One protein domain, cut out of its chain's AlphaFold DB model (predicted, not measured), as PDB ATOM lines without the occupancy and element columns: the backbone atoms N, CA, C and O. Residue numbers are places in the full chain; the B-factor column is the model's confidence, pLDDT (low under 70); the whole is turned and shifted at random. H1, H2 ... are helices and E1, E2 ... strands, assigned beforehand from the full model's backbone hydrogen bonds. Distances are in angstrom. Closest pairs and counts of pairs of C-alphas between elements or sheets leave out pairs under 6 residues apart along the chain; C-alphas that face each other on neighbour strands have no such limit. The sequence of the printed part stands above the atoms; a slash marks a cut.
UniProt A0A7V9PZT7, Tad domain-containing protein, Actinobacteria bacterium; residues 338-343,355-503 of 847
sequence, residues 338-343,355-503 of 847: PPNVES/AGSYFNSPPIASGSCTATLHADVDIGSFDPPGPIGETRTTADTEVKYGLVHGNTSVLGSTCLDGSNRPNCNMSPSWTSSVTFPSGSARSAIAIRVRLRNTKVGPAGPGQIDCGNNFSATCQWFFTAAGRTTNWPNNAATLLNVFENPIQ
ATOM      1  N   PRO A 338     -65.841  87.333  -1.794       89.31
ATOM      2  CA  PRO A 338     -66.255  87.111  -0.413       89.31
ATOM      3  C   PRO A 338     -65.189  86.344   0.375       89.31
ATOM      4  O   PRO A 338     -64.454  85.567  -0.237       89.31
ATOM      5  N   PRO A 339     -65.144  86.503   1.712       90.56
ATOM      6  CA  PRO A 339     -64.108  85.900   2.539       90.56
ATOM      7  C   PRO A 339     -64.106  84.372   2.431       90.56
ATOM      8  O   PRO A 339     -65.130  83.753   2.084       90.56
ATOM      9  N   ASN A 340     -62.967  83.775   2.762       89.75
ATOM     10  CA  ASN A 340     -62.776  82.335   2.855       89.75
ATOM     11  C   ASN A 340     -62.139  81.959   4.197       89.75
ATOM     12  O   ASN A 340     -61.379  82.735   4.762       89.75
ATOM     13  N   VAL A 341     -62.463  80.774   4.712       89.50
ATOM     14  CA  VAL A 341     -61.750  80.208   5.866       89.50
ATOM     15  C   VAL A 341     -60.746  79.209   5.322       89.50
ATOM     16  O   VAL A 341     -61.137  78.137   4.837       89.50
ATOM     17  N   GLU A 342     -59.477  79.583   5.397       86.56
ATOM     18  CA  GLU A 342     -58.354  78.767   4.965       86.56
ATOM     19  C   GLU A 342     -58.184  77.636   5.976       86.56
ATOM     20  O   GLU A 342     -58.679  76.535   5.754       86.56
ATOM     21  N   SER A 343     -57.654  77.908   7.163       86.88
ATOM     22  CA  SER A 343     -57.410  76.871   8.166       86.88
ATOM     23  C   SER A 343     -58.310  77.029   9.402       86.88
ATOM     24  O   SER A 343     -58.766  78.123   9.735       86.88
ATOM     25  N   ALA A 355     -56.352  66.354  27.728       51.28
ATOM     26  CA  ALA A 355     -55.133  65.615  27.403       51.28
ATOM     27  C   ALA A 355     -54.750  65.749  25.906       51.28
ATOM     28  O   ALA A 355     -53.583  65.628  25.558       51.28
ATOM     29  N   GLY A 356     -55.715  66.071  25.029       55.09
ATOM     30  CA  GLY A 356     -55.503  66.537  23.655       55.09
ATOM     31  C   GLY A 356     -56.637  67.463  23.183       55.09
ATOM     32  O   GLY A 356     -57.760  67.374  23.682       55.09
ATOM     33  N   SER A 357     -56.371  68.361  22.221       50.41
ATOM     34  CA  SER A 357     -57.326  69.410  21.789       50.41
ATOM     35  C   SER A 357     -58.508  68.842  21.007       50.41
ATOM     36  O   SER A 357     -59.566  69.459  20.920       50.41
ATOM     37  N   TYR A 358     -58.302  67.661  20.424       58.59
ATOM     38  CA  TYR A 358     -59.224  66.976  19.524       58.59
ATOM     39  C   TYR A 358     -59.854  65.733  20.147       58.59
ATOM     40  O   TYR A 358     -60.832  65.202  19.622       58.59
ATOM     41  N   PHE A 359     -59.296  65.278  21.269       64.12
ATOM     42  CA  PHE A 359     -59.688  64.056  21.946       64.12
ATOM     43  C   PHE A 359     -59.571  64.262  23.459       64.12
ATOM     44  O   PHE A 359     -58.483  64.213  24.032       64.12
ATOM     45  N   ASN A 360     -60.696  64.567  24.105       56.00
ATOM     46  CA  ASN A 360     -60.737  64.860  25.533       56.00
ATOM     47  C   ASN A 360     -61.087  63.611  26.350       56.00
ATOM     48  O   ASN A 360     -62.057  62.926  26.024       56.00
ATOM     49  N   SER A 361     -60.342  63.329  27.419       51.72
ATOM     50  CA  SER A 361     -60.420  62.039  28.106       51.72
ATOM     51  C   SER A 361     -60.084  62.012  29.605       51.72
ATOM     52  O   SER A 361     -59.707  60.959  30.126       51.72
ATOM     53  N   PRO A 362     -60.251  63.098  30.359       49.56
ATOM     54  CA  PRO A 362     -60.811  62.816  31.683       49.56
ATOM     55  C   PRO A 362     -61.866  63.824  32.125       49.56
ATOM     56  O   PRO A 362     -61.919  64.949  31.615       49.56
ATOM     57  N   PRO A 363     -62.734  63.449  33.080       44.06
ATOM     58  CA  PRO A 363     -63.546  64.407  33.791       44.06
ATOM     59  C   PRO A 363     -62.600  65.152  34.712       44.06
ATOM     60  O   PRO A 363     -62.076  64.635  35.692       44.06
ATOM     61  N   ILE A 364     -62.373  66.408  34.380       41.00
ATOM     62  CA  ILE A 364     -62.035  67.361  35.417       41.00
ATOM     63  C   ILE A 364     -63.236  67.366  36.372       41.00
ATOM     64  O   ILE A 364     -64.379  67.353  35.906       41.00
ATOM     65  N   ALA A 365     -63.000  67.478  37.678       38.94
ATOM     66  CA  ALA A 365     -64.027  67.754  38.688       38.94
ATOM     67  C   ALA A 365     -64.958  68.951  38.335       38.94
ATOM     68  O   ALA A 365     -65.985  69.155  38.974       38.94
ATOM     69  N   SER A 366     -64.624  69.741  37.302       45.28
ATOM     70  CA  SER A 366     -65.407  70.846  36.737       45.28
ATOM     71  C   SER A 366     -66.287  70.495  35.517       45.28
ATOM     72  O   SER A 366     -66.971  71.376  34.993       45.28
ATOM     73  N   GLY A 367     -66.295  69.248  35.029       52.91
ATOM     74  CA  GLY A 367     -67.240  68.770  34.008       52.91
ATOM     75  C   GLY A 367     -67.114  69.393  32.607       52.91
ATOM     76  O   GLY A 367     -68.001  69.210  31.781       52.91
ATOM     77  N   SER A 368     -66.054  70.131  32.280       61.25
ATOM     78  CA  SER A 368     -65.879  70.694  30.931       61.25
ATOM     79  C   SER A 368     -64.408  70.780  30.534       61.25
ATOM     80  O   SER A 368     -63.545  70.932  31.389       61.25
ATOM     81  N   CYS A 369     -64.119  70.641  29.238       70.94
ATOM     82  CA  CYS A 369     -62.763  70.744  28.685       70.94
ATOM     83  C   CYS A 369     -62.676  71.957  27.777       70.94
ATOM     84  O   CYS A 369     -63.594  72.219  26.998       70.94
ATOM     85  N   THR A 370     -61.565  72.674  27.858       77.25
ATOM     86  CA  THR A 370     -61.352  73.901  27.107       77.25
ATOM     87  C   THR A 370     -60.160  73.764  26.166       77.25
ATOM     88  O   THR A 370     -59.050  73.484  26.607       77.25
ATOM     89  N   ALA A 371     -60.385  74.012  24.876       81.56
ATOM     90  CA  ALA A 371     -59.338  74.127  23.860       81.56
ATOM     91  C   ALA A 371     -59.301  75.550  23.289       81.56
ATOM     92  O   ALA A 371     -60.272  76.302  23.393       81.56
ATOM     93  N   THR A 372     -58.193  75.920  22.661       86.19
ATOM     94  CA  THR A 372     -58.080  77.153  21.881       86.19
ATOM     95  C   THR A 372     -58.408  76.837  20.428       86.19
ATOM     96  O   THR A 372     -57.700  76.075  19.785       86.19
ATOM     97  N   LEU A 373     -59.490  77.408  19.907       89.75
ATOM     98  CA  LEU A 373     -59.810  77.399  18.485       89.75
ATOM     99  C   LEU A 373     -59.045  78.514  17.788       89.75
ATOM    100  O   LEU A 373     -59.180  79.681  18.159       89.75
ATOM    101  N   HIS A 374     -58.328  78.143  16.743       90.56
ATOM    102  CA  HIS A 374     -57.682  79.033  15.796       90.56
ATOM    103  C   HIS A 374     -58.397  78.930  14.450       90.56
ATOM    104  O   HIS A 374     -58.827  77.841  14.055       90.56
ATOM    105  N   ALA A 375     -58.539  80.054  13.754       91.12
ATOM    106  CA  ALA A 375     -59.040  80.081  12.391       91.12
ATOM    107  C   ALA A 375     -58.292  81.127  11.566       91.12
ATOM    108  O   ALA A 375     -58.268  82.294  11.947       91.12
ATOM    109  N   ASP A 376     -57.765  80.724  10.416       89.25
ATOM    110  CA  ASP A 376     -57.191  81.645   9.439       89.25
ATOM    111  C   ASP A 376     -58.265  81.994   8.403       89.25
ATOM    112  O   ASP A 376     -58.826  81.121   7.732       89.25
ATOM    113  N   VAL A 377     -58.599  83.279   8.310       89.50
ATOM    114  CA  VAL A 377     -59.646  83.798   7.427       89.50
ATOM    115  C   VAL A 377     -59.022  84.719   6.386       89.50
ATOM    116  O   VAL A 377     -58.576  85.816   6.710       89.50
ATOM    117  N   ASP A 378     -59.062  84.336   5.115       88.81
ATOM    118  CA  ASP A 378     -58.783  85.289   4.046       88.81
ATOM    119  C   ASP A 378     -59.985  86.227   3.900       88.81
ATOM    120  O   ASP A 378     -61.055  85.860   3.399       88.81
ATOM    121  N   ILE A 379     -59.832  87.452   4.402       87.75
ATOM    122  CA  ILE A 379     -60.843  88.506   4.280       87.75
ATOM    123  C   ILE A 379     -60.798  89.196   2.912       87.75
ATOM    124  O   ILE A 379     -61.726  89.936   2.573       87.75
ATOM    125  N   GLY A 380     -59.776  88.923   2.100       82.69
ATOM    126  CA  GLY A 380     -59.526  89.552   0.812       82.69
ATOM    127  C   GLY A 380     -58.945  90.951   0.913       82.69
ATOM    128  O   GLY A 380     -58.811  91.526   1.992       82.69
ATOM    129  N   SER A 381     -58.649  91.522  -0.250       73.81
ATOM    130  CA  SER A 381     -58.121  92.879  -0.395       73.81
ATOM    131  C   SER A 381     -58.853  93.635  -1.498       73.81
ATOM    132  O   SER A 381     -59.376  93.055  -2.458       73.81
ATOM    133  N   PHE A 382     -58.915  94.954  -1.361       63.84
ATOM    134  CA  PHE A 382     -59.455  95.817  -2.402       63.84
ATOM    135  C   PHE A 382     -58.319  96.233  -3.344       63.84
ATOM    136  O   PHE A 382     -57.690  97.264  -3.126       63.84
ATOM    137  N   ASP A 383     -58.040  95.440  -4.384       52.62
ATOM    138  CA  ASP A 383     -57.005  95.773  -5.379       52.62
ATOM    139  C   ASP A 383     -57.620  96.342  -6.685       52.62
ATOM    140  O   ASP A 383     -58.508  95.703  -7.269       52.62
ATOM    141  N   PRO A 384     -57.189  97.534  -7.168       50.06
ATOM    142  CA  PRO A 384     -56.228  98.442  -6.547       50.06
ATOM    143  C   PRO A 384     -56.842  99.262  -5.410       50.06
ATOM    144  O   PRO A 384     -58.002  99.682  -5.523       50.06
ATOM    145  N   PRO A 385     -56.072  99.553  -4.341       53.09
ATOM    146  CA  PRO A 385     -56.530 100.427  -3.278       53.09
ATOM    147  C   PRO A 385     -56.854 101.779  -3.908       53.09
ATOM    148  O   PRO A 385     -55.988 102.480  -4.436       53.09
ATOM    149  N   GLY A 386     -58.136 102.137  -3.904       55.69
ATOM    150  CA  GLY A 386     -58.554 103.478  -4.280       55.69
ATOM    151  C   GLY A 386     -57.939 104.520  -3.329       55.69
ATOM    152  O   GLY A 386     -57.307 104.170  -2.332       55.69
ATOM    153  N   PRO A 387     -58.187 105.821  -3.549       51.28
ATOM    154  CA  PRO A 387     -57.675 106.908  -2.699       51.28
ATOM    155  C   PRO A 387     -58.113 106.860  -1.213       51.28
ATOM    156  O   PRO A 387     -57.767 107.759  -0.453       51.28
ATOM    157  N   ILE A 388     -58.864 105.835  -0.798       52.28
ATOM    158  CA  ILE A 388     -59.401 105.604   0.550       52.28
ATOM    159  C   ILE A 388     -58.714 104.455   1.325       52.28
ATOM    160  O   ILE A 388     -59.112 104.191   2.453       52.28
ATOM    161  N   GLY A 389     -57.654 103.830   0.787       58.62
ATOM    162  CA  GLY A 389     -56.886 102.778   1.481       58.62
ATOM    163  C   GLY A 389     -57.563 101.398   1.499       58.62
ATOM    164  O   GLY A 389     -58.682 101.244   1.012       58.62
ATOM    165  N   GLU A 390     -56.866 100.380   2.026       66.25
ATOM    166  CA  GLU A 390     -57.436  99.039   2.247       66.25
ATOM    167  C   GLU A 390     -58.568  99.130   3.281       66.25
ATOM    168  O   GLU A 390     -58.367  99.624   4.390       66.25
ATOM    169  N   THR A 391     -59.764  98.676   2.901       69.25
ATOM    170  CA  THR A 391     -60.978  98.777   3.736       69.25
ATOM    171  C   THR A 391     -61.297  97.477   4.462       69.25
ATOM    172  O   THR A 391     -62.103  97.468   5.390       69.25
ATOM    173  N   ARG A 392     -60.674  96.364   4.064       81.50
ATOM    174  CA  ARG A 392     -60.819  95.074   4.735       81.50
ATOM    175  C   ARG A 392     -59.725  94.923   5.768       81.50
ATOM    176  O   ARG A 392     -58.661  94.369   5.526       81.50
ATOM    177  N   THR A 393     -60.003  95.469   6.942       85.62
ATOM    178  CA  THR A 393     -59.130  95.360   8.108       85.62
ATOM    179  C   THR A 393     -59.738  94.417   9.143       85.62
ATOM    180  O   THR A 393     -60.934  94.104   9.112       85.62
ATOM    181  N   THR A 394     -58.944  94.003  10.129       81.38
ATOM    182  CA  THR A 394     -59.460  93.281  11.302       81.38
ATOM    183  C   THR A 394     -60.477  94.113  12.096       81.38
ATOM    184  O   THR A 394     -61.346  93.540  12.744       81.38
ATOM    185  N   ALA A 395     -60.440  95.451  12.010       85.69
ATOM    186  CA  ALA A 395     -61.423  96.336  12.646       85.69
ATOM    187  C   ALA A 395     -62.786  96.353  11.924       85.69
ATOM    188  O   ALA A 395     -63.814  96.684  12.528       85.69
ATOM    189  N   ASP A 396     -62.799  95.979  10.646       89.19
ATOM    190  CA  ASP A 396     -63.982  95.915   9.784       89.19
ATOM    191  C   ASP A 396     -64.483  94.485   9.558       89.19
ATOM    192  O   ASP A 396     -65.430  94.261   8.801       89.19
ATOM    193  N   THR A 397     -63.892  93.529  10.275       90.94
ATOM    194  CA  THR A 397     -64.223  92.107  10.220       90.94
ATOM    195  C   THR A 397     -64.730  91.631  11.576       90.94
ATOM    196  O   THR A 397     -64.131  91.900  12.613       90.94
ATOM    197  N   GLU A 398     -65.828  90.878  11.581       93.44
ATOM    198  CA  GLU A 398     -66.272  90.113  12.745       93.44
ATOM    199  C   GLU A 398     -66.199  88.623  12.425       93.44
ATOM    200  O   GLU A 398     -66.897  88.147  11.527       93.44
ATOM    201  N   VAL A 399     -65.414  87.885  13.207       94.88
ATOM    202  CA  VAL A 399     -65.374  86.421  13.157       94.88
ATOM    203  C   VAL A 399     -66.009  85.865  14.425       94.88
ATOM    204  O   VAL A 399     -65.671  86.262  15.544       94.88
ATOM    205  N   LYS A 400     -66.966  84.956  14.241       95.06
ATOM    206  CA  LYS A 400     -67.669  84.278  15.326       95.06
ATOM    207  C   LYS A 400     -67.704  82.778  15.109       95.06
ATOM    208  O   LYS A 400     -67.812  82.328  13.973       95.06
ATOM    209  N   TYR A 401     -67.718  82.020  16.196       95.19
ATOM    210  CA  TYR A 401     -67.891  80.572  16.154       95.19
ATOM    211  C   TYR A 401     -69.206  80.139  16.808       95.19
ATOM    212  O   TYR A 401     -69.812  80.867  17.604       95.19
ATOM    213  N   GLY A 402     -69.664  78.959  16.407       93.06
ATOM    214  CA  GLY A 402     -70.811  78.260  16.964       93.06
ATOM    215  C   GLY A 402     -70.447  76.806  17.213       93.06
ATOM    216  O   GLY A 402     -69.701  76.222  16.426       93.06
ATOM    217  N   LEU A 403     -70.963  76.242  18.303       91.62
ATOM    218  CA  LEU A 403     -70.690  74.872  18.715       91.62
ATOM    219  C   LEU A 403     -71.990  74.070  18.694       91.62
ATOM    220  O   LEU A 403     -72.968  74.431  19.347       91.62
ATOM    221  N   VAL A 404     -71.994  72.964  17.963       90.44
ATOM    222  CA  VAL A 404     -73.061  71.961  17.996       90.44
ATOM    223  C   VAL A 404     -72.481  70.703  18.610       90.44
ATOM    224  O   VAL A 404     -71.420  70.249  18.199       90.44
ATOM    225  N   HIS A 405     -73.135  70.139  19.612       86.94
ATOM    226  CA  HIS A 405     -72.584  69.031  20.380       86.94
ATOM    227  C   HIS A 405     -73.661  67.995  20.677       86.94
ATOM    228  O   HIS A 405     -74.846  68.309  20.698       86.94
ATOM    229  N   GLY A 406     -73.266  66.748  20.906       78.50
ATOM    230  CA  GLY A 406     -74.197  65.699  21.320       78.50
ATOM    231  C   GLY A 406     -73.960  64.374  20.613       78.50
ATOM    232  O   GLY A 406     -72.819  63.944  20.418       78.50
ATOM    233  N   ASN A 407     -75.057  63.703  20.274       68.12
ATOM    234  CA  ASN A 407     -75.078  62.481  19.483       68.12
ATOM    235  C   ASN A 407     -76.058  62.642  18.306       68.12
ATOM    236  O   ASN A 407     -76.835  63.590  18.260       68.12
ATOM    237  N   THR A 408     -76.026  61.727  17.339       56.00
ATOM    238  CA  THR A 408     -76.890  61.785  16.145       56.00
ATOM    239  C   THR A 408     -78.394  61.763  16.464       56.00
ATOM    240  O   THR A 408     -79.200  62.075  15.594       56.00
ATOM    241  N   SER A 409     -78.786  61.429  17.698       56.03
ATOM    242  CA  SER A 409     -80.171  61.364  18.175       56.03
ATOM    243  C   SER A 409     -80.614  62.575  19.021       56.03
ATOM    244  O   SER A 409     -81.811  62.843  19.094       56.03
ATOM    245  N   VAL A 410     -79.689  63.322  19.631       62.88
ATOM    246  CA  VAL A 410     -79.921  64.513  20.465       62.88
ATOM    247  C   VAL A 410     -78.759  65.489  20.273       62.88
ATOM    248  O   VAL A 410     -77.625  65.220  20.682       62.88
ATOM    249  N   LEU A 411     -79.060  66.647  19.684       76.81
ATOM    250  CA  LEU A 411     -78.107  67.734  19.470       76.81
ATOM    251  C   LEU A 411     -78.393  68.885  20.436       76.81
ATOM    252  O   LEU A 411     -79.496  69.430  20.463       76.81
ATOM    253  N   GLY A 412     -77.381  69.260  21.207       81.56
ATOM    254  CA  GLY A 412     -77.290  70.535  21.900       81.56
ATOM    255  C   GLY A 412     -76.483  71.543  21.086       81.56
ATOM    256  O   GLY A 412     -75.790  71.203  20.120       81.56
ATOM    257  N   SER A 413     -76.571  72.807  21.473       83.38
ATOM    258  CA  SER A 413     -75.736  73.851  20.903       83.38
ATOM    259  C   SER A 413     -75.373  74.898  21.943       83.38
ATOM    260  O   SER A 413     -76.153  75.233  22.834       83.38
ATOM    261  N   THR A 414     -74.173  75.442  21.800       86.56
ATOM    262  CA  THR A 414     -73.714  76.621  22.528       86.56
ATOM    263  C   THR A 414     -73.122  77.600  21.527       86.56
ATOM    264  O   THR A 414     -72.835  77.259  20.376       86.56
ATOM    265  N   CYS A 415     -72.979  78.861  21.932       91.12
ATOM    266  CA  CYS A 415     -72.443  79.886  21.041       91.12
ATOM    267  C   CYS A 415     -73.260  80.091  19.754       91.12
ATOM    268  O   CYS A 415     -72.711  80.517  18.741       91.12
ATOM    269  N   LEU A 416     -74.572  79.832  19.792       89.31
ATOM    270  CA  LEU A 416     -75.505  80.176  18.723       89.31
ATOM    271  C   LEU A 416     -76.470  81.285  19.174       89.31
ATOM    272  O   LEU A 416     -76.794  81.391  20.354       89.31
ATOM    273  N   ASP A 417     -76.906  82.143  18.250       87.44
ATOM    274  CA  ASP A 417     -77.968  83.126  18.508       87.44
ATOM    275  C   ASP A 417     -79.373  82.495  18.429       87.44
ATOM    276  O   ASP A 417     -79.530  81.321  18.096       87.44
ATOM    277  N   GLY A 418     -80.425  83.282  18.692       82.25
ATOM    278  CA  GLY A 418     -81.822  82.821  18.608       82.25
ATOM    279  C   GLY A 418     -82.277  82.372  17.206       82.25
ATOM    280  O   GLY A 418     -83.418  81.955  17.041       82.25
ATOM    281  N   SER A 419     -81.414  82.472  16.191       84.25
ATOM    282  CA  SER A 419     -81.603  81.941  14.835       84.25
ATOM    283  C   SER A 419     -80.632  80.795  14.506       84.25
ATOM    284  O   SER A 419     -80.446  80.478  13.330       84.25
ATOM    285  N   ASN A 420     -80.021  80.171  15.518       85.69
ATOM    286  CA  ASN A 420     -79.034  79.092  15.405       85.69
ATOM    287  C   ASN A 420     -77.753  79.474  14.644       85.69
ATOM    288  O   ASN A 420     -77.112  78.607  14.053       85.69
ATOM    289  N   ARG A 421     -77.365  80.753  14.616       89.19
ATOM    290  CA  ARG A 421     -76.161  81.223  13.904       89.19
ATOM    291  C   ARG A 421     -74.973  81.348  14.862       89.19
ATOM    292  O   ARG A 421     -75.196  81.809  15.977       89.19
ATOM    293  N   PRO A 422     -73.728  81.059  14.432       93.38
ATOM    294  CA  PRO A 422     -72.518  81.295  15.229       93.38
ATOM    295  C   PRO A 422     -72.495  82.688  15.873       93.38
ATOM    296  O   PRO A 422     -72.711  83.687  15.179       93.38
ATOM    297  N   ASN A 423     -72.268  82.762  17.186       94.25
ATOM    298  CA  ASN A 423     -72.449  83.987  17.966       94.25
ATOM    299  C   ASN A 423     -71.399  84.254  19.062       94.25
ATOM    300  O   ASN A 423     -71.386  85.364  19.603       94.25
ATOM    301  N   CYS A 424     -70.494  83.323  19.361       94.50
ATOM    302  CA  CYS A 424     -69.377  83.616  20.264       94.50
ATOM    303  C   CYS A 424     -68.250  84.327  19.519       94.50
ATOM    304  O   CYS A 424     -67.922  83.967  18.391       94.50
ATOM    305  N   ASN A 425     -67.690  85.366  20.137       93.00
ATOM    306  CA  ASN A 425     -66.665  86.196  19.513       93.00
ATOM    307  C   ASN A 425     -65.330  85.449  19.447       93.00
ATOM    308  O   ASN A 425     -64.958  84.774  20.404       93.00
ATOM    309  N   MET A 426     -64.601  85.639  18.351       93.25
ATOM    310  CA  MET A 426     -63.175  85.335  18.280       93.25
ATOM    311  C   MET A 426     -62.370  86.626  18.477       93.25
ATOM    312  O   MET A 426     -62.870  87.727  18.226       93.25
ATOM    313  N   SER A 427     -61.146  86.505  18.981       87.06
ATOM    314  CA  SER A 427     -60.226  87.627  19.175       87.06
ATOM    315  C   SER A 427     -59.804  88.249  17.827       87.06
ATOM    316  O   SER A 427     -60.092  87.686  16.768       87.06
ATOM    317  N   PRO A 428     -59.094  89.395  17.818       77.81
ATOM    318  CA  PRO A 428     -58.583  89.999  16.583       77.81
ATOM    319  C   PRO A 428     -57.581  89.130  15.809       77.81
ATOM    320  O   PRO A 428     -57.420  89.342  14.614       77.81
ATOM    321  N   SER A 429     -56.930  88.165  16.470       82.12
ATOM    322  CA  SER A 429     -56.115  87.124  15.822       82.12
ATOM    323  C   SER A 429     -56.934  85.884  15.448       82.12
ATOM    324  O   SER A 429     -56.367  84.827  15.203       82.12
ATOM    325  N   TRP A 430     -58.264  86.005  15.475       89.56
ATOM    326  CA  TRP A 430     -59.234  84.950  15.190       89.56
ATOM    327  C   TRP A 430     -58.971  83.681  15.997       89.56
ATOM    328  O   TRP A 430     -59.042  82.556  15.507       89.56
ATOM    329  N   THR A 431     -58.702  83.891  17.284       90.06
ATOM    330  CA  THR A 431     -58.545  82.831  18.277       90.06
ATOM    331  C   THR A 431     -59.628  82.931  19.340       90.06
ATOM    332  O   THR A 431     -60.059  84.027  19.705       90.06
ATOM    333  N   SER A 432     -60.102  81.802  19.860       90.62
ATOM    334  CA  SER A 432     -61.021  81.790  20.999       90.62
ATOM    335  C   SER A 432     -60.819  80.565  21.867       90.62
ATOM    336  O   SER A 432     -60.629  79.465  21.370       90.62
ATOM    337  N   SER A 433     -60.991  80.741  23.172       87.88
ATOM    338  CA  SER A 433     -61.237  79.627  24.076       87.88
ATOM    339  C   SER A 433     -62.618  79.023  23.773       87.88
ATOM    340  O   SER A 433     -63.610  79.755  23.669       87.88
ATOM    341  N   VAL A 434     -62.675  77.707  23.576       85.69
ATOM    342  CA  VAL A 434     -63.889  76.925  23.311       85.69
ATOM    343  C   VAL A 434     -64.019  75.881  24.404       85.69
ATOM    344  O   VAL A 434     -63.107  75.090  24.617       85.69
ATOM    345  N   THR A 435     -65.159  75.881  25.090       82.31
ATOM    346  CA  THR A 435     -65.449  74.925  26.162       82.31
ATOM    347  C   THR A 435     -66.421  73.863  25.664       82.31
ATOM    348  O   THR A 435     -67.541  74.176  25.253       82.31
ATOM    349  N   PHE A 436     -65.989  72.607  25.694       79.94
ATOM    350  CA  PHE A 436     -66.773  71.440  25.322       79.94
ATOM    351  C   PHE A 436     -67.581  70.938  26.531       79.94
ATOM    352  O   PHE A 436     -66.983  70.641  27.572       79.94
ATOM    353  N   PRO A 437     -68.920  70.835  26.422       73.19
ATOM    354  CA  PRO A 437     -69.771  70.392  27.528       73.19
ATOM    355  C   PRO A 437     -69.501  68.943  27.967       73.19
ATOM    356  O   PRO A 437     -69.236  68.081  27.118       73.19
ATOM    357  N   SER A 438     -69.663  68.638  29.263       64.75
ATOM    358  CA  SER A 438     -69.719  67.247  29.754       64.75
ATOM    359  C   SER A 438     -70.775  66.440  28.994       64.75
ATOM    360  O   SER A 438     -71.770  66.965  28.491       64.75
ATOM    361  N   GLY A 439     -70.543  65.134  28.853       60.59
ATOM    362  CA  GLY A 439     -71.507  64.216  28.232       60.59
ATOM    363  C   GLY A 439     -71.579  64.256  26.700       60.59
ATOM    364  O   GLY A 439     -72.064  63.303  26.093       60.59
ATOM    365  N   SER A 440     -71.054  65.294  26.043       68.69
ATOM    366  CA  SER A 440     -71.093  65.396  24.578       68.69
ATOM    367  C   SER A 440     -70.056  64.478  23.936       68.69
ATOM    368  O   SER A 440     -68.860  64.635  24.157       68.69
ATOM    369  N   ALA A 441     -70.506  63.516  23.130       72.44
ATOM    370  CA  ALA A 441     -69.613  62.545  22.496       72.44
ATOM    371  C   ALA A 441     -68.803  63.138  21.332       72.44
ATOM    372  O   ALA A 441     -67.645  62.782  21.128       72.44
ATOM    373  N   ARG A 442     -69.426  64.043  20.576       83.94
ATOM    374  CA  ARG A 442     -68.808  64.808  19.492       83.94
ATOM    375  C   ARG A 442     -69.247  66.257  19.620       83.94
ATOM    376  O   ARG A 442     -70.412  66.526  19.927       83.94
ATOM    377  N   SER A 443     -68.317  67.162  19.358       87.12
ATOM    378  CA  SER A 443     -68.564  68.593  19.233       87.12
ATOM    379  C   SER A 443     -68.084  69.063  17.867       87.12
ATOM    380  O   SER A 443     -66.988  68.721  17.439       87.12
ATOM    381  N   ALA A 444     -68.918  69.824  17.179       90.50
ATOM    382  CA  ALA A 444     -68.751  70.297  15.819       90.50
ATOM    383  C   ALA A 444     -68.786  71.825  15.807       90.50
ATOM    384  O   ALA A 444     -69.662  72.439  16.419       90.50
ATOM    385  N   ILE A 445     -67.836  72.433  15.108       92.12
ATOM    386  CA  ILE A 445     -67.664  73.881  15.053       92.12
ATOM    387  C   ILE A 445     -68.078  74.385  13.671       92.12
ATOM    388  O   ILE A 445     -67.769  73.772  12.647       92.12
ATOM    389  N   ALA A 446     -68.759  75.527  13.650       93.81
ATOM    390  CA  ALA A 446     -68.985  76.331  12.456       93.81
ATOM    391  C   ALA A 446     -68.493  77.761  12.685       93.81
ATOM    392  O   ALA A 446     -68.532  78.266  13.811       93.81
ATOM    393  N   ILE A 447     -68.075  78.425  11.607       94.69
ATOM    394  CA  ILE A 447     -67.578  79.805  11.648       94.69
ATOM    395  C   ILE A 447     -68.520  80.720  10.872       94.69
ATOM    396  O   ILE A 447     -69.080  80.351   9.840       94.69
ATOM    397  N   ARG A 448     -68.689  81.939  11.376       94.56
ATOM    398  CA  ARG A 448     -69.353  83.049  10.705       94.56
ATOM    399  C   ARG A 448     -68.373  84.197  10.551       94.56
ATOM    400  O   ARG A 448     -67.766  84.615  11.531       94.56
ATOM    401  N   VAL A 449     -68.322  84.761   9.352       94.69
ATOM    402  CA  VAL A 449     -67.561  85.974   9.048       94.69
ATOM    403  C   VAL A 449     -68.529  87.055   8.589       94.69
ATOM    404  O   VAL A 449     -69.405  86.797   7.757       94.69
ATOM    405  N   ARG A 450     -68.395  88.263   9.136       93.69
ATOM    406  CA  ARG A 450     -69.107  89.457   8.673       93.69
ATOM    407  C   ARG A 450     -68.133  90.573   8.360       93.69
ATOM    408  O   ARG A 450     -67.138  90.730   9.060       93.69
ATOM    409  N   LEU A 451     -68.464  91.364   7.349       92.00
ATOM    410  CA  LEU A 451     -67.688  92.533   6.944       92.00
ATOM    411  C   LEU A 451     -68.538  93.804   7.049       92.00
ATOM    412  O   LEU A 451     -69.766  93.752   6.930       92.00
ATOM    413  N   ARG A 452     -67.883  94.944   7.263       91.25
ATOM    414  CA  ARG A 452     -68.458  96.298   7.180       91.25
ATOM    415  C   ARG A 452     -67.465  97.240   6.496       91.25
ATOM    416  O   ARG A 452     -66.347  96.844   6.210       91.25
ATOM    417  N   ASN A 453     -67.887  98.467   6.214       89.06
ATOM    418  CA  ASN A 453     -67.092  99.533   5.591       89.06
ATOM    419  C   ASN A 453     -66.383  99.126   4.287       89.06
ATOM    420  O   ASN A 453     -65.406  99.750   3.889       89.06
ATOM    421  N   THR A 454     -66.886  98.101   3.597       87.44
ATOM    422  CA  THR A 454     -66.245  97.526   2.416       87.44
ATOM    423  C   THR A 454     -67.275  97.085   1.383       87.44
ATOM    424  O   THR A 454     -68.483  97.064   1.638       87.44
ATOM    425  N   LYS A 455     -66.779  96.720   0.201       87.69
ATOM    426  CA  LYS A 455     -67.566  96.145  -0.883       87.69
ATOM    427  C   LYS A 455     -67.015  94.784  -1.275       87.69
ATOM    428  O   LYS A 455     -65.799  94.588  -1.297       87.69
ATOM    429  N   VAL A 456     -67.908  93.855  -1.600       87.81
ATOM    430  CA  VAL A 456     -67.590  92.460  -1.919       87.81
ATOM    431  C   VAL A 456     -68.077  92.097  -3.315       87.81
ATOM    432  O   VAL A 456     -69.230  92.321  -3.668       87.81
ATOM    433  N   GLY A 457     -67.185  91.512  -4.105       85.75
ATOM    434  CA  GLY A 457     -67.373  91.160  -5.502       85.75
ATOM    435  C   GLY A 457     -66.805  92.197  -6.480       85.75
ATOM    436  O   GLY A 457     -66.393  93.296  -6.083       85.75
ATOM    437  N   PRO A 458     -66.801  91.854  -7.780       83.25
ATOM    438  CA  PRO A 458     -66.333  92.738  -8.838       83.25
ATOM    439  C   PRO A 458     -67.188  94.006  -8.919       83.25
ATOM    440  O   PRO A 458     -68.392  93.980  -8.664       83.25
ATOM    441  N   ALA A 459     -66.567  95.123  -9.303       80.94
ATOM    442  CA  ALA A 459     -67.271  96.388  -9.480       80.94
ATOM    443  C   ALA A 459     -68.388  96.255 -10.533       80.94
ATOM    444  O   ALA A 459     -68.148  95.791 -11.647       80.94
ATOM    445  N   GLY A 460     -69.607  96.680 -10.189       80.62
ATOM    446  CA  GLY A 460     -70.754  96.654 -11.097       80.62
ATOM    447  C   GLY A 460     -72.073  96.238 -10.430       80.62
ATOM    448  O   GLY A 460     -72.153  96.201  -9.203       80.62
ATOM    449  N   PRO A 461     -73.110  95.902 -11.226       74.44
ATOM    450  CA  PRO A 461     -74.473  95.602 -10.757       74.44
ATOM    451  C   PRO A 461     -74.647  94.379  -9.834       74.44
ATOM    452  O   PRO A 461     -75.774  94.055  -9.474       74.44
ATOM    453  N   GLY A 462     -73.566  93.695  -9.450       79.44
ATOM    454  CA  GLY A 462     -73.567  92.584  -8.492       79.44
ATOM    455  C   GLY A 462     -72.641  92.800  -7.292       79.44
ATOM    456  O   GLY A 462     -72.470  91.883  -6.492       79.44
ATOM    457  N   GLN A 463     -72.029  93.984  -7.170       87.31
ATOM    458  CA  GLN A 463     -71.167  94.309  -6.040       87.31
ATOM    459  C   GLN A 463     -72.008  94.474  -4.772       87.31
ATOM    460  O   GLN A 463     -72.945  95.272  -4.727       87.31
ATOM    461  N   ILE A 464     -71.654  93.733  -3.732       89.25
ATOM    462  CA  ILE A 464     -72.311  93.779  -2.434       89.25
ATOM    463  C   ILE A 464     -71.707  94.935  -1.636       89.25
ATOM    464  O   ILE A 464     -70.501  94.957  -1.404       89.25
ATOM    465  N   ASP A 465     -72.529  95.893  -1.211       89.00
ATOM    466  CA  ASP A 465     -72.116  96.971  -0.307       89.00
ATOM    467  C   ASP A 465     -72.428  96.578   1.141       89.00
ATOM    468  O   ASP A 465     -73.586  96.333   1.491       89.00
ATOM    469  N   CYS A 466     -71.396  96.492   1.981       89.06
ATOM    470  CA  CYS A 466     -71.551  96.064   3.368       89.06
ATOM    471  C   CYS A 466     -72.063  97.170   4.294       89.06
ATOM    472  O   CYS A 466     -72.453  96.873   5.426       89.06
ATOM    473  N   GLY A 467     -72.097  98.425   3.832       89.44
ATOM    474  CA  GLY A 467     -72.471  99.569   4.656       89.44
ATOM    475  C   GLY A 467     -71.555  99.747   5.871       89.44
ATOM    476  O   GLY A 467     -70.505  99.125   5.983       89.44
ATOM    477  N   ASN A 468     -71.950 100.601   6.813       89.19
ATOM    478  CA  ASN A 468     -71.132 100.951   7.983       89.19
ATOM    479  C   ASN A 468     -71.345 100.054   9.218       89.19
ATOM    480  O   ASN A 468     -70.661 100.213  10.230       89.19
ATOM    481  N   ASN A 469     -72.285  99.112   9.152       91.50
ATOM    482  CA  ASN A 469     -72.646  98.214  10.247       91.50
ATOM    483  C   ASN A 469     -72.607  96.760   9.779       91.50
ATOM    484  O   ASN A 469     -72.907  96.472   8.624       91.50
ATOM    485  N   PHE A 470     -72.319  95.830  10.693       91.00
ATOM    486  CA  PHE A 470     -72.394  94.402  10.386       91.00
ATOM    487  C   PHE A 470     -73.839  93.995  10.076       91.00
ATOM    488  O   PHE A 470     -74.676  93.876  10.974       91.00
ATOM    489  N   SER A 471     -74.120  93.772   8.795       88.06
ATOM    490  CA  SER A 471     -75.444  93.430   8.274       88.06
ATOM    491  C   SER A 471     -75.509  91.971   7.816       88.06
ATOM    492  O   SER A 471     -74.485  91.319   7.623       88.06
ATOM    493  N   ALA A 472     -76.725  91.452   7.619       86.50
ATOM    494  CA  ALA A 472     -76.927  90.119   7.043       86.50
ATOM    495  C   ALA A 472     -76.498  90.035   5.563       86.50
ATOM    496  O   ALA A 472     -76.304  88.943   5.042       86.50
ATOM    497  N   THR A 473     -76.346  91.183   4.894       89.06
ATOM    498  CA  THR A 473     -75.942  91.286   3.487       89.06
ATOM    499  C   THR A 473     -74.479  90.888   3.279       89.06
ATOM    500  O   THR A 473     -74.153  90.252   2.281       89.06
ATOM    501  N   CYS A 474     -73.606  91.212   4.238       92.25
ATOM    502  CA  CYS A 474     -72.191  90.838   4.233       92.25
ATOM    503  C   CYS A 474     -71.889  89.845   5.347       92.25
ATOM    504  O   CYS A 474     -71.113  90.125   6.262       92.25
ATOM    505  N   GLN A 475     -72.557  88.699   5.274       93.31
ATOM    506  CA  GLN A 475     -72.446  87.621   6.238       93.31
ATOM    507  C   GLN A 475     -72.292  86.282   5.522       93.31
ATOM    508  O   GLN A 475     -73.113  85.909   4.685       93.31
ATOM    509  N   TRP A 476     -71.255  85.545   5.907       93.94
ATOM    510  CA  TRP A 476     -70.937  84.226   5.373       93.94
ATOM    511  C   TRP A 476     -70.758  83.238   6.507       93.94
ATOM    512  O   TRP A 476     -70.267  83.582   7.583       93.94
ATOM    513  N   PHE A 477     -71.161  82.008   6.247       93.19
ATOM    514  CA  PHE A 477     -71.048  80.901   7.172       93.19
ATOM    515  C   PHE A 477     -70.260  79.778   6.527       93.19
ATOM    516  O   PHE A 477     -70.411  79.528   5.329       93.19
ATOM    517  N   PHE A 478     -69.458  79.102   7.336       91.88
ATOM    518  CA  PHE A 478     -68.510  78.103   6.881       91.88
ATOM    519  C   PHE A 478     -68.688  76.808   7.666       91.88
ATOM    520  O   PHE A 478     -68.637  76.784   8.901       91.88
ATOM    521  N   THR A 479     -68.888  75.741   6.902       89.75
ATOM    522  CA  THR A 479     -68.886  74.335   7.309       89.75
ATOM    523  C   THR A 479     -67.953  73.582   6.347       89.75
ATOM    524  O   THR A 479     -67.479  74.160   5.364       89.75
ATOM    525  N   ALA A 480     -67.669  72.300   6.573       83.81
ATOM    526  CA  ALA A 480     -66.905  71.511   5.600       83.81
ATOM    527  C   ALA A 480     -67.668  71.256   4.286       83.81
ATOM    528  O   ALA A 480     -67.053  70.982   3.261       83.81
ATOM    529  N   ALA A 481     -68.993  71.447   4.280       82.06
ATOM    530  CA  ALA A 481     -69.801  71.449   3.058       82.06
ATOM    531  C   ALA A 481     -69.605  72.723   2.208       82.06
ATOM    532  O   ALA A 481     -70.138  72.815   1.102       82.06
ATOM    533  N   GLY A 482     -68.858  73.709   2.717       84.19
ATOM    534  CA  GLY A 482     -68.494  74.933   2.016       84.19
ATOM    535  C   GLY A 482     -69.094  76.201   2.626       84.19
ATOM    536  O   GLY A 482     -69.585  76.230   3.758       84.19
ATOM    537  N   ARG A 483     -69.015  77.288   1.853       89.69
ATOM    538  CA  ARG A 483     -69.508  78.618   2.233       89.69
ATOM    539  C   ARG A 483     -70.975  78.792   1.844       89.69
ATOM    540  O   ARG A 483     -71.336  78.583   0.690       89.69
ATOM    541  N   THR A 484     -71.795  79.301   2.761       89.25
ATOM    542  CA  THR A 484     -73.181  79.715   2.479       89.25
ATOM    543  C   THR A 484     -73.475  81.115   3.019       89.25
ATOM    544  O   THR A 484     -72.921  81.533   4.034       89.25
ATOM    545  N   THR A 485     -74.357  81.850   2.345       88.38
ATOM    546  CA  THR A 485     -74.970  83.097   2.847       88.38
ATOM    547  C   THR A 485     -76.377  82.858   3.400       88.38
ATOM    548  O   THR A 485     -76.899  83.670   4.162       88.38
ATOM    549  N   ASN A 486     -76.990  81.723   3.052       84.38
ATOM    550  CA  ASN A 486     -78.325  81.340   3.485       84.38
ATOM    551  C   ASN A 486     -78.214  80.291   4.594       84.38
ATOM    552  O   ASN A 486     -78.117  79.096   4.316       84.38
ATOM    553  N   TRP A 487     -78.183  80.751   5.845       83.69
ATOM    554  CA  TRP A 487     -78.167  79.887   7.025       83.69
ATOM    555  C   TRP A 487     -79.598  79.619   7.492       83.69
ATOM    556  O   TRP A 487     -80.230  80.532   8.045       83.69
ATOM    557  N   PRO A 488     -80.137  78.406   7.282       75.12
ATOM    558  CA  PRO A 488     -81.486  78.094   7.720       75.12
ATOM    559  C   PRO A 488     -81.531  78.097   9.254       75.12
ATOM    560  O   PRO A 488     -80.582  77.695   9.921       75.12
ATOM    561  N   ASN A 489     -82.631  78.535   9.848       76.75
ATOM    562  CA  ASN A 489     -82.817  78.575  11.301       76.75
ATOM    563  C   ASN A 489     -83.652  77.376  11.782       76.75
ATOM    564  O   ASN A 489     -84.649  77.539  12.479       76.75
ATOM    565  N   ASN A 490     -83.278  76.163  11.372       79.44
ATOM    566  CA  ASN A 490     -84.020  74.945  11.692       79.44
ATOM    567  C   ASN A 490     -83.087  73.817  12.166       79.44
ATOM    568  O   ASN A 490     -81.863  73.948  12.147       79.44
ATOM    569  N   ALA A 491     -83.677  72.703  12.604       74.00
ATOM    570  CA  ALA A 491     -82.936  71.539  13.091       74.00
ATOM    571  C   ALA A 491     -82.003  70.923  12.030       74.00
ATOM    572  O   ALA A 491     -80.953  70.387  12.381       74.00
ATOM    573  N   ALA A 492     -82.334  71.045  10.739       78.56
ATOM    574  CA  ALA A 492     -81.486  70.545   9.659       78.56
ATOM    575  C   ALA A 492     -80.152  71.305   9.570       78.56
ATOM    576  O   ALA A 492     -79.146  70.722   9.179       78.56
ATOM    577  N   THR A 493     -80.107  72.570   9.994       79.88
ATOM    578  CA  THR A 493     -78.858  73.340  10.053       79.88
ATOM    579  C   THR A 493     -77.928  72.850  11.150       79.88
ATOM    580  O   THR A 493     -76.729  72.733  10.921       79.88
ATOM    581  N   LEU A 494     -78.466  72.519  12.329       83.44
ATOM    582  CA  LEU A 494     -77.662  71.944  13.411       83.44
ATOM    583  C   LEU A 494     -77.081  70.595  12.987       83.44
ATOM    584  O   LEU A 494     -75.892  70.358  13.179       83.44
ATOM    585  N   LEU A 495     -77.892  69.757  12.337       85.00
ATOM    586  CA  LEU A 495     -77.428  68.493  11.775       85.00
ATOM    587  C   LEU A 495     -76.363  68.710  10.691       85.00
ATOM    588  O   LEU A 495     -75.357  68.014  10.683       85.00
ATOM    589  N   ASN A 496     -76.528  69.704   9.813       85.06
ATOM    590  CA  ASN A 496     -75.534  70.005   8.783       85.06
ATOM    591  C   ASN A 496     -74.172  70.386   9.381       85.06
ATOM    592  O   ASN A 496     -73.162  69.867   8.913       85.06
ATOM    593  N   VAL A 497     -74.151  71.236  10.414       87.69
ATOM    594  CA  VAL A 497     -72.919  71.585  11.142       87.69
ATOM    595  C   VAL A 497     -72.329  70.359  11.820       87.69
ATOM    596  O   VAL A 497     -71.119  70.155  11.764       87.69
ATOM    597  N   PHE A 498     -73.176  69.543  12.448       87.25
ATOM    598  CA  PHE A 498     -72.737  68.339  13.132       87.25
ATOM    599  C   PHE A 498     -72.062  67.355  12.170       87.25
ATOM    600  O   PHE A 498     -70.975  66.873  12.480       87.25
ATOM    601  N   GLU A 499     -72.651  67.118  10.995       84.69
ATOM    602  CA  GLU A 499     -72.123  66.192   9.987       84.69
ATOM    603  C   GLU A 499     -70.947  66.768   9.190       84.69
ATOM    604  O   GLU A 499     -70.000  66.042   8.908       84.69
ATOM    605  N   ASN A 500     -70.950  68.074   8.903       86.88
ATOM    606  CA  ASN A 500     -69.937  68.742   8.077       86.88
ATOM    607  C   ASN A 500     -69.208  69.847   8.865       86.88
ATOM    608  O   ASN A 500     -69.273  71.016   8.488       86.88
ATOM    609  N   PRO A 501     -68.534  69.546   9.980       89.81
ATOM    610  CA  PRO A 501     -67.919  70.570  10.817       89.81
ATOM    611  C   PRO A 501     -66.723  71.226  10.126       89.81
ATOM    612  O   PRO A 501     -65.981  70.556   9.420       89.81
ATOM    613  N   ILE A 502     -66.463  72.509  10.394       89.44
ATOM    614  CA  ILE A 502     -65.175  73.105   9.995       89.44
ATOM    615  C   ILE A 502     -64.019  72.540  10.825       89.44
ATOM    616  O   ILE A 502     -62.893  72.447  10.351       89.44
ATOM    617  N   GLN A 503     -64.334  72.168  12.065       89.12
ATOM    618  CA  GLN A 503     -63.454  71.506  13.006       89.12
ATOM    619  C   GLN A 503     -64.303  70.736  14.022       89.12
ATOM    620  O   GLN A 503     -65.404  71.179  14.370       89.12
TER     621      GLN A 503
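What this domain is: This is residues 338 to 343 and 355 to 503 of the 847 residues of the protein "Tad domain-containing protein" of Actinobacteria bacterium (UniProt A0A7V9PZT7). Two sheets lie partly face to face as a loose sandwich: a larger, strongly twisted sheet of five strands, E4 E3 E6 E7 E8, and a smaller one of three, E1 E2 E5. The larger sheet curls round one short helix, H1, on its face away from the smaller sheet, and residues 383 to 389 stick out. The printed part has 155 residues, with eight named strands and then one named helix along the chain; both sheets are antiparallel in the orders given. The class is mostly strand, though under half of the residues are in named elements. The whole is compact, with a radius of gyration of the C-alphas of 17.0 A, yet elongated, with spans of 57 by 29 by 23 A.

How they stand to each other: In the larger sheet E3, residues 397 to 407, is the antiparallel neighbour of E6, residues 442 to 451, with N 400 and O 448 2.8 A apart, within hydrogen-bond range. E4, residues 410 to 414, is an edge strand and forms a hairpin with E3, N 405 and O 412 being 2.9 A apart. E6, E7, residues 475 to 479, and E8, residues 482 to 484, make a meander, each strand the antiparallel neighbour of the one before; N 449 and O 476 are 2.9 A apart, and N 477 and O 484 are 2.9 A apart. H1, residues 491 to 499, is on this sheet; the closest C-alphas of H1 and E6, those of Phe 498 and Ala 444, are 5.2 A apart. Every O i to N i+4 pair in H1 is within hydrogen-bond range. In the other sheet E2, residues 368 to 378, has staggered pairing: its residues 368 to 374 pair with E5, residues 431 to 437, N 371 and O 434 being 2.9 A apart, and its residues 377 to 378 pair with E1, residues 340 to 343, N 340 and O 378 being 2.9 A apart. The two sheets form a sandwich, two sheets face to face, their facing parts 10.0 A centre to centre and their strands at 37 degrees.

Where its parts are: E1 begins at C-alpha 340, (-62.776, 82.335, 2.855). E3 is 32.9 A long, E2 31.4 A, E6 30.5 A and E5 19.1 A. H1 is 12.5 A long and ends at C-alpha 499, (-72.123, 66.192, 9.987).

The domain as a whole: The two C-alphas farthest apart, those of Ala 365 and Gly 460, are 58.0 A apart. Residues 344 to 354 are not printed, and C-alphas 343 and 355 are 22.4 A apart across the cut. The links E2 to E3, E4 to E5 and E6 to E7 are long. The mean pLDDT of the printed part is 80.6; residues 355 to 368, 382 to 391, 407 to 410 and 438 to 440 are under 70.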